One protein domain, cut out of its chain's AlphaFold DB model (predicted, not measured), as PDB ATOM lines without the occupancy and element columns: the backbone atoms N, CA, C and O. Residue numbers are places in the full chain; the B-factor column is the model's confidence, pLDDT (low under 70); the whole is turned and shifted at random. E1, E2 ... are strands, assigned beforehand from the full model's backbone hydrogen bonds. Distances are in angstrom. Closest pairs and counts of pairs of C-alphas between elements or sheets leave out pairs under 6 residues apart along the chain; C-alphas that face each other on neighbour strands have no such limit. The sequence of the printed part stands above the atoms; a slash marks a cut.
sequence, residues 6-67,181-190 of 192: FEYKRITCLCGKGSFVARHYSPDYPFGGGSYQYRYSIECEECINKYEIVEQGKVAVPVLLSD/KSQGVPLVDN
ATOM      1  N   PHE A   6      35.095  13.492  36.993       87.31
ATOM      2  CA  PHE A   6      35.703  13.628  35.678       87.31
ATOM      3  C   PHE A   6      37.187  13.947  35.854       87.31
ATOM      4  O   PHE A   6      37.564  14.806  36.656       87.31
ATOM      5  N   GLU A   7      38.053  13.214  35.157       88.50
ATOM      6  CA  GLU A   7      39.472  13.559  35.087       88.50
ATOM      7  C   GLU A   7      39.622  14.810  34.221       88.50
ATOM      8  O   GLU A   7      39.229  14.813  33.058       88.50
ATOM      9  N   TYR A   8      40.167  15.876  34.806       89.38
ATOM     10  CA  TYR A   8      40.385  17.144  34.117       89.38
ATOM     11  C   TYR A   8      41.763  17.176  33.453       89.38
ATOM     12  O   TYR A   8      41.894  17.502  32.275       89.38
ATOM     13  N   LYS A   9      42.808  16.832  34.215       93.12
ATOM     14  CA  LYS A   9      44.192  16.845  33.737       93.12
ATOM     15  C   LYS A   9      45.022  15.809  34.476       93.12
ATOM     16  O   LYS A   9      44.899  15.645  35.691       93.12
ATOM     17  N   ARG A  10      45.933  15.177  33.744       96.31
ATOM     18  CA  ARG A  10      46.960  14.281  34.269       96.31
ATOM     19  C   ARG A  10      48.312  14.719  33.740       96.31
ATOM     20  O   ARG A  10      48.481  14.901  32.538       96.31
ATOM     21  N   ILE A  11      49.271  14.891  34.641       96.00
ATOM     22  CA  ILE A  11      50.654  15.233  34.301       96.00
ATOM     23  C   ILE A  11      51.593  14.178  34.883       96.00
ATOM     24  O   ILE A  11      51.338  13.634  35.956       96.00
ATOM     25  N   THR A  12      52.678  13.862  34.181       96.88
ATOM     26  CA  THR A  12      53.684  12.896  34.648       96.88
ATOM     27  C   THR A  12      54.317  13.357  35.970       96.88
ATOM     28  O   THR A  12      54.561  14.552  36.143       96.88
ATOM     29  N   CYS A  13      54.590  12.439  36.917       96.56
ATOM     30  CA  CYS A  13      55.293  12.818  38.152       96.56
ATOM     31  C   CYS A  13      56.697  13.347  37.823       96.56
ATOM     32  O   CYS A  13      57.322  12.918  36.855       96.56
ATOM     33  N   LEU A  14      57.240  14.197  38.694       95.31
ATOM     34  CA  LEU A  14      58.600  14.734  38.606       95.31
ATOM     35  C   LEU A  14      59.687  13.645  38.560       95.31
ATOM     36  O   LEU A  14      60.755  13.875  38.007       95.31
ATOM     37  N   CYS A  15      59.425  12.453  39.113       96.50
ATOM     38  CA  CYS A  15      60.342  11.309  39.033       96.50
ATOM     39  C   CYS A  15      60.156  10.433  37.778       96.50
ATOM     40  O   CYS A  15      60.896   9.470  37.598       96.50
ATOM     41  N   GLY A  16      59.141  10.701  36.950       96.75
ATOM     42  CA  GLY A  16      58.793   9.905  35.769       96.75
ATOM     43  C   GLY A  16      58.000   8.614  36.031       96.75
ATOM     44  O   GLY A  16      57.516   8.015  35.077       96.75
ATOM     45  N   LYS A  17      57.818   8.182  37.289       96.31
ATOM     46  CA  LYS A  17      57.231   6.869  37.652       96.31
ATOM     47  C   LYS A  17      55.760   6.914  38.105       96.31
ATOM     48  O   LYS A  17      55.343   6.122  38.944       96.31
ATOM     49  N   GLY A  18      54.973   7.871  37.627       96.50
ATOM     50  CA  GLY A  18      53.571   8.016  38.032       96.50
ATOM     51  C   GLY A  18      52.972   9.320  37.532       96.50
ATOM     52  O   GLY A  18      53.454   9.873  36.541       96.50
ATOM     53  N   SER A  19      51.951   9.843  38.211       97.50
ATOM     54  CA  SER A  19      51.296  11.081  37.767       97.50
ATOM     55  C   SER A  19      50.697  11.922  38.888       97.50
ATOM     56  O   SER A  19      50.356  11.410  39.948       97.50
ATOM     57  N   PHE A  20      50.551  13.219  38.637       96.94
ATOM     58  CA  PHE A  20      49.662  14.090  39.394       96.94
ATOM     59  C   PHE A  20      48.353  14.232  38.617       96.94
ATOM     60  O   PHE A  20      48.370  14.436  37.400       96.94
ATOM     61  N   VAL A  21      47.225  14.117  39.312       96.88
ATOM     62  CA  VAL A  21      45.895  14.075  38.698       96.88
ATOM     63  C   VAL A  21      45.018  15.151  39.317       96.88
ATOM     64  O   VAL A  21      44.891  15.224  40.538       96.88
ATOM     65  N   ALA A  22      44.395  15.959  38.467       95.81
ATOM     66  CA  ALA A  22      43.316  16.865  38.823       95.81
ATOM     67  C   ALA A  22      42.000  16.271  38.318       95.81
ATOM     68  O   ALA A  22      41.843  15.988  37.128       95.81
ATOM     69  N   ARG A  23      41.051  16.089  39.230       94.62
ATOM     70  CA  ARG A  23      39.668  15.720  38.929       94.62
ATOM     71  C   ARG A  23      38.765  16.891  39.259       94.62
ATOM     72  O   ARG A  23      39.087  17.663  40.160       94.62
ATOM     73  N   HIS A  24      37.639  16.996  38.574       91.56
ATOM     74  CA  HIS A  24      36.618  17.983  38.894       91.56
ATOM     75  C   HIS A  24      35.249  17.334  39.095       91.56
ATOM     76  O   HIS A  24      34.962  16.257  38.566       91.56
ATOM     77  N   TYR A  25      34.430  17.994  39.904       89.31
ATOM     78  CA  TYR A  25      33.033  17.658  40.147       89.31
ATOM     79  C   TYR A  25      32.150  18.589  39.331       89.31
ATOM     80  O   TYR A  25      32.437  19.786  39.251       89.31
ATOM     81  N   SER A  26      31.076  18.059  38.746       85.19
ATOM     82  CA  SER A  26      30.091  18.904  38.074       85.19
ATOM     83  C   SER A  26      29.426  19.875  39.070       85.19
ATOM     84  O   SER A  26      29.348  19.571  40.264       85.19
ATOM     85  N   PRO A  27      28.901  21.020  38.599       85.81
ATOM     86  CA  PRO A  27      28.152  21.967  39.432       85.81
ATOM     87  C   PRO A  27      26.958  21.349  40.176       85.81
ATOM     88  O   PRO A  27      26.574  21.848  41.232       85.81
ATOM     89  N   ASP A  28      26.411  20.247  39.649       85.12
ATOM     90  CA  ASP A  28      25.306  19.486  40.244       85.12
ATOM     91  C   ASP A  28      25.733  18.626  41.448       85.12
ATOM     92  O   ASP A  28      24.906  17.941  42.057       85.12
ATOM     93  N   TYR A  29      27.022  18.630  41.809       83.44
ATOM     94  CA  TYR A  29      27.501  17.955  43.007       83.44
ATOM     95  C   TYR A  29      26.805  18.541  44.250       83.44
ATOM     96  O   TYR A  29      26.853  19.757  44.448       83.44
ATOM     97  N   PRO A  30      26.200  17.720  45.136       83.94
ATOM     98  CA  PRO A  30      25.376  18.216  46.248       83.94
ATOM     99  C   PRO A  30      26.090  19.178  47.209       83.94
ATOM    100  O   PRO A  30      25.441  19.955  47.901       83.94
ATOM    101  N   PHE A  31      27.424  19.135  47.246       82.44
ATOM    102  CA  PHE A  31      28.266  19.992  48.084       82.44
ATOM    103  C   PHE A  31      29.078  21.017  47.268       82.44
ATOM    104  O   PHE A  31      29.936  21.704  47.817       82.44
ATOM    105  N   GLY A  32      28.810  21.118  45.959       75.00
ATOM    106  CA  GLY A  32      29.530  21.932  44.973       75.00
ATOM    107  C   GLY A  32      29.179  23.421  44.971       75.00
ATOM    108  O   GLY A  32      29.889  24.226  44.367       75.00
ATOM    109  N   GLY A  33      28.071  23.804  45.612       82.88
ATOM    110  CA  GLY A  33      27.604  25.193  45.635       82.88
ATOM    111  C   GLY A  33      27.297  25.775  44.248       82.88
ATOM    112  O   GLY A  33      27.346  26.990  44.091       82.88
ATOM    113  N   GLY A  34      27.020  24.932  43.242       83.38
ATOM    114  CA  GLY A  34      26.783  25.364  41.860       83.38
ATOM    115  C   GLY A  34      28.051  25.732  41.079       83.38
ATOM    116  O   GLY A  34      27.957  26.398  40.051       83.38
ATOM    117  N   SER A  35      29.230  25.313  41.544       84.75
ATOM    118  CA  SER A  35      30.521  25.570  40.897       84.75
ATOM    119  C   SER A  35      31.307  24.277  40.674       84.75
ATOM    120  O   SER A  35      31.050  23.263  41.326       84.75
ATOM    121  N   TYR A  36      32.266  24.302  39.744       86.19
ATOM    122  CA  TYR A  36      33.205  23.194  39.588       86.19
ATOM    123  C   TYR A  36      34.151  23.155  40.787       86.19
ATOM    124  O   TYR A  36      34.895  24.102  41.022       86.19
ATOM    125  N   GLN A  37      34.156  22.040  41.513       88.31
ATOM    126  CA  GLN A  37      35.147  21.785  42.557       88.31
ATOM    127  C   GLN A  37      36.259  20.910  42.004       88.31
ATOM    128  O   GLN A  37      35.982  19.965  41.268       88.31
ATOM    129  N   TYR A  38      37.502  21.191  42.384       90.44
ATOM    130  CA  TYR A  38      38.658  20.404  41.975       90.44
ATOM    131  C   TYR A  38      39.172  19.560  43.138       90.44
ATOM    132  O   TYR A  38      39.156  19.967  44.298       90.44
ATOM    133  N   ARG A  39      39.628  18.348  42.824       92.88
ATOM    134  CA  ARG A  39      40.339  17.466  43.745       92.88
ATOM    135  C   ARG A  39      41.625  17.011  43.093       92.88
ATOM    136  O   ARG A  39      41.618  16.477  41.985       92.88
ATOM    137  N   TYR A  40      42.712  17.169  43.827       95.56
ATOM    138  CA  TYR A  40      44.039  16.805  43.371       95.56
ATOM    139  C   TYR A  40      44.512  15.535  44.071       95.56
ATOM    140  O   TYR A  40      44.196  15.298  45.236       95.56
ATOM    141  N   SER A  41      45.253  14.695  43.356       96.75
ATOM    142  CA  SER A  41      45.862  13.491  43.918       96.75
ATOM    143  C   SER A  41      47.210  13.204  43.276       96.75
ATOM    144  O   SER A  41      47.406  13.448  42.084       96.75
ATOM    145  N   ILE A  42      48.120  12.628  44.058       97.56
ATOM    146  CA  ILE A  42      49.434  12.176  43.599       97.56
ATOM    147  C   ILE A  42      49.383  10.654  43.446       97.56
ATOM    148  O   ILE A  42      49.375   9.920  44.427       97.56
ATOM    149  N   GLU A  43      49.361  10.170  42.210       97.50
ATOM    150  CA  GLU A  43      49.387   8.745  41.857       97.50
ATOM    151  C   GLU A  43      50.834   8.314  41.578       97.50
ATOM    152  O   GLU A  43      51.210   7.951  40.461       97.50
ATOM    153  N   CYS A  44      51.688   8.454  42.593       97.69
ATOM    154  CA  CYS A  44      53.068   7.977  42.583       97.69
ATOM    155  C   CYS A  44      53.540   7.726  44.022       97.69
ATOM    156  O   CYS A  44      53.657   8.668  44.808       97.69
ATOM    157  N   GLU A  45      53.843   6.468  44.351       96.94
ATOM    158  CA  GLU A  45      54.188   6.020  45.712       96.94
ATOM    159  C   GLU A  45      55.441   6.706  46.283       96.94
ATOM    160  O   GLU A  45      55.514   7.008  47.475       96.94
ATOM    161  N   GLU A  46      56.425   7.013  45.435       95.88
ATOM    162  CA  GLU A  46      57.631   7.734  45.860       95.88
ATOM    163  C   GLU A  46      57.362   9.235  46.066       95.88
ATOM    164  O   GLU A  46      57.880   9.844  47.006       95.88
ATOM    165  N   CYS A  47      56.581   9.852  45.169       97.12
ATOM    166  CA  CYS A  47      56.345  11.298  45.163       97.12
ATOM    167  C   CYS A  47      55.341  11.740  46.241       97.12
ATOM    168  O   CYS A  47      55.478  12.847  46.760       97.12
ATOM    169  N   ILE A  48      54.352  10.908  46.589       97.81
ATOM    170  CA  ILE A  48      53.283  11.272  47.539       97.81
ATOM    171  C   ILE A  48      53.818  11.616  48.938       97.81
ATOM    172  O   ILE A  48      53.244  12.434  49.641       97.81
ATOM    173  N   ASN A  49      54.967  11.050  49.318       96.94
ATOM    174  CA  ASN A  49      55.624  11.324  50.599       96.94
ATOM    175  C   ASN A  49      56.548  12.555  50.565       96.94
ATOM    176  O   ASN A  49      57.171  12.886  51.574       96.94
ATOM    177  N   LYS A  50      56.696  13.214  49.407       98.06
ATOM    178  CA  LYS A  50      57.611  14.353  49.202       98.06
ATOM    179  C   LYS A  50      56.895  15.631  48.793       98.06
ATOM    180  O   LYS A  50      57.388  16.714  49.106       98.06
ATOM    181  N   TYR A  51      55.773  15.507  48.093       98.06
ATOM    182  CA  TYR A  51      55.052  16.633  47.517       98.06
ATOM    183  C   TYR A  51      53.609  16.691  48.008       98.06
ATOM    184  O   TYR A  51      53.026  15.675  48.362       98.06
ATOM    185  N   GLU A  52      53.043  17.889  47.968       97.75
ATOM    186  CA  GLU A  52      51.617  18.173  48.147       97.75
ATOM    187  C   GLU A  52      51.155  19.024  46.961       97.75
ATOM    188  O   GLU A  52      51.958  19.775  46.402       97.75
ATOM    189  N   ILE A  53      49.888  18.924  46.558       96.88
ATOM    190  CA  ILE A  53      49.334  19.818  45.532       96.88
ATOM    191  C   ILE A  53      48.585  20.936  46.248       96.88
ATOM    192  O   ILE A  53      47.629  20.678  46.973       96.88
ATOM    193  N   VAL A  54      49.025  22.177  46.045       95.88
ATOM    194  CA  VAL A  54      48.469  23.347  46.731       95.88
ATOM    195  C   VAL A  54      47.936  24.330  45.701       95.88
ATOM    196  O   VAL A  54      48.548  24.546  44.653       95.88
ATOM    197  N   GLU A  55      46.782  24.918  46.003       94.50
ATOM    198  CA  GLU A  55      46.221  26.015  45.222       94.50
ATOM    199  C   GLU A  55      46.897  27.331  45.619       94.50
ATOM    200  O   GLU A  55      46.909  27.717  46.789       94.50
ATOM    201  N   GLN A  56      47.480  28.015  44.636       91.81
ATOM    202  CA  GLN A  56      48.116  29.321  44.777       91.81
ATOM    203  C   GLN A  56      47.474  30.284  43.781       91.81
ATOM    204  O   GLN A  56      47.714  30.226  42.574       91.81
ATOM    205  N   GLY A  57      46.591  31.152  44.274       90.19
ATOM    206  CA  GLY A  57      45.772  32.003  43.414       90.19
ATOM    207  C   GLY A  57      44.840  31.167  42.534       90.19
ATOM    208  O   GLY A  57      43.920  30.539  43.038       90.19
ATOM    209  N   LYS A  58      45.074  31.172  41.217       89.62
ATOM    210  CA  LYS A  58      44.252  30.450  40.226       89.62
ATOM    211  C   LYS A  58      44.923  29.199  39.654       89.62
ATOM    212  O   LYS A  58      44.474  28.691  38.625       89.62
ATOM    213  N   VAL A  59      46.022  28.750  40.256       93.31
ATOM    214  CA  VAL A  59      46.768  27.579  39.791       93.31
ATOM    215  C   VAL A  59      46.930  26.552  40.897       93.31
ATOM    216  O   VAL A  59      47.093  26.902  42.062       93.31
ATOM    217  N   ALA A  60      46.919  25.276  40.521       95.12
ATOM    218  CA  ALA A  60      47.246  24.169  41.413       95.12
ATOM    219  C   ALA A  60      48.614  23.605  41.030       95.12
ATOM    220  O   ALA A  60      48.806  23.172  39.890       95.12
ATOM    221  N   VAL A  61      49.572  23.620  41.955       96.12
ATOM    222  CA  VAL A  61      50.967  23.237  41.688       96.12
ATOM    223  C   VAL A  61      51.488  22.242  42.725       96.12
ATOM    224  O   VAL A  61      51.101  22.317  43.893       96.12
ATOM    225  N   PRO A  62      52.377  21.310  42.336       97.12
ATOM    226  CA  PRO A  62      53.078  20.475  43.297       97.12
ATOM    227  C   PRO A  62      54.148  21.299  44.023       97.12
ATOM    228  O   PRO A  62      54.990  21.945  43.395       97.12
ATOM    229  N   VAL A  63      54.151  21.235  45.349       98.00
ATOM    230  CA  VAL A  63      55.131  21.892  46.227       98.00
ATOM    231  C   VAL A  63      55.786  20.854  47.128       98.00
ATOM    232  O   VAL A  63      55.224  19.784  47.354       98.00
ATOM    233  N   LEU A  64      56.976  21.145  47.655       98.12
ATOM    234  CA  LEU A  64      57.622  20.259  48.622       98.12
ATOM    235  C   LEU A  64      56.868  20.272  49.957       98.12
ATOM    236  O   LEU A  64      56.557  21.336  50.497       98.12
ATOM    237  N   LEU A  65      56.659  19.090  50.543       97.81
ATOM    238  CA  LEU A  65      56.080  18.954  51.882       97.81
ATOM    239  C   LEU A  65      56.929  19.656  52.949       97.81
ATOM    240  O   LEU A  65      56.380  20.198  53.904       97.81
ATOM    241  N   SER A  66      58.257  19.684  52.786       98.00
ATOM    242  CA  SER A  66      59.161  20.416  53.686       98.00
ATOM    243  C   SER A  66      58.856  21.911  53.723       98.00
ATOM    244  O   SER A  66      58.802  22.495  54.805       98.00
ATOM    245  N   ASP A  67      58.614  22.516  52.560       97.88
ATOM    246  CA  ASP A  67      58.369  23.953  52.434       97.88
ATOM    247  C   ASP A  67      56.983  24.299  52.989       97.88
ATOM    248  O   ASP A  67      56.834  25.261  53.740       97.88
ATOM    249  N   LYS A 181      57.500  27.575  46.394       96.12
ATOM    250  CA  LYS A 181      58.119  27.307  45.100       96.12
ATOM    251  C   LYS A 181      57.492  26.067  44.450       96.12
ATOM    252  O   LYS A 181      57.701  24.948  44.928       96.12
ATOM    253  N   SER A 182      56.800  26.264  43.326       96.38
ATOM    254  CA  SER A 182      56.338  25.163  42.472       96.38
ATOM    255  C   SER A 182      57.515  24.298  42.016       96.38
ATOM    256  O   SER A 182      58.569  24.802  41.622       96.38
ATOM    257  N   GLN A 183      57.318  22.984  42.050       96.56
ATOM    258  CA  GLN A 183      58.309  21.984  41.649       96.56
ATOM    259  C   GLN A 183      58.057  21.451  40.232       96.56
ATOM    260  O   GLN A 183      58.801  20.597  39.758       96.56
ATOM    261  N   GLY A 184      57.019  21.937  39.544       91.81
ATOM    262  CA  GLY A 184      56.628  21.436  38.231       91.81
ATOM    263  C   GLY A 184      55.622  22.316  37.497       91.81
ATOM    264  O   GLY A 184      55.428  23.490  37.812       91.81
ATOM    265  N   VAL A 185      54.988  21.720  36.487       91.75
ATOM    266  CA  VAL A 185      53.959  22.379  35.675       91.75
ATOM    267  C   VAL A 185      52.635  22.434  36.454       91.75
ATOM    268  O   VAL A 185      52.297  21.454  37.123       91.75
ATOM    269  N   PRO A 186      51.862  23.530  36.355       93.00
ATOM    270  CA  PRO A 186      50.527  23.605  36.939       93.00
ATOM    271  C   PRO A 186      49.569  22.510  36.443       93.00
ATOM    272  O   PRO A 186      49.483  22.193  35.248       93.00
ATOM    273  N   LEU A 187      48.796  21.955  37.377       91.12
ATOM    274  CA  LEU A 187      47.712  21.013  37.099       91.12
ATOM    275  C   LEU A 187      46.453  21.706  36.569       91.12
ATOM    276  O   LEU A 187      45.679  21.087  35.846       91.12
ATOM    277  N   VAL A 188      46.231  22.970  36.913       85.81
ATOM    278  CA  VAL A 188      45.091  23.757  36.434       85.81
ATOM    279  C   VAL A 188      45.577  25.172  36.183       85.81
ATOM    280  O   VAL A 188      46.250  25.746  37.037       85.81
ATOM    281  N   ASP A 189      45.223  25.710  35.020       77.25
ATOM    282  CA  ASP A 189      45.415  27.111  34.670       77.25
ATOM    283  C   ASP A 189      44.023  27.756  34.684       77.25
ATOM    284  O   ASP A 189      43.194  27.426  33.838       77.25
ATOM    285  N   ASN A 190      43.756  28.647  35.644       69.62
ATOM    286  CA  ASN A 190      42.449  29.278  35.894       69.62
ATOM    287  C   ASN A 190      41.431  28.397  36.631       69.62
ATOM    288  O   ASN A 190      40.367  28.086  36.096       69.62
TER     289      ASN A 190
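Overview. This is residues 6 to 67 and 181 to 190 of the 192 residues of an uncharacterized protein of bacterium (UniProt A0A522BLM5). A three-stranded sheet, E1 - E2 - E3, and the hairpin E4 and E5 form a small sandwich, only partly face to face. Residues 188 to 189 pair beside E5. The printed part has 72 residues with five named strands, E1 to E5 along the chain, both sheets antiparallel; the class is all strand, with 33 residues in named elements. It is compact, radius of gyration of the C-alphas 12.7 A, spanning 36 by 23 by 18 A.

Arrangement. E1, residues 6 to 12, E2, residues 19 to 25, and E3, residues 37 to 43, form a meander, each the antiparallel neighbour of the one before; N 22 and O 9, and N 23 and O 39, are within hydrogen-bond range at 2.8 A. In the hairpin E4, residues 51 to 56, and E5, residues 59 to 64, N 56 and O 59 are 2.8 A apart. The closest C-alphas of E3 and E4, Tyr 40 and Ile 53, are 6.5 A apart. E1 is apart from E4 and E5.

Along the chain. E1 (18.0 A) begins at C-alpha 6 (35.703, 13.628, 35.678). E2 measures 19.6 A, E3 19.3 A, E4 14.7 A. E5 (15.8 A) ends at C-alpha 64 (57.622, 20.259, 48.622).

Size, cuts and confidence. Residues 68 to 180 are cut out, with 8.1 A between C-alphas 67 and 181. The link E2 to E3 is long. Residue 190 is under pLDDT 70.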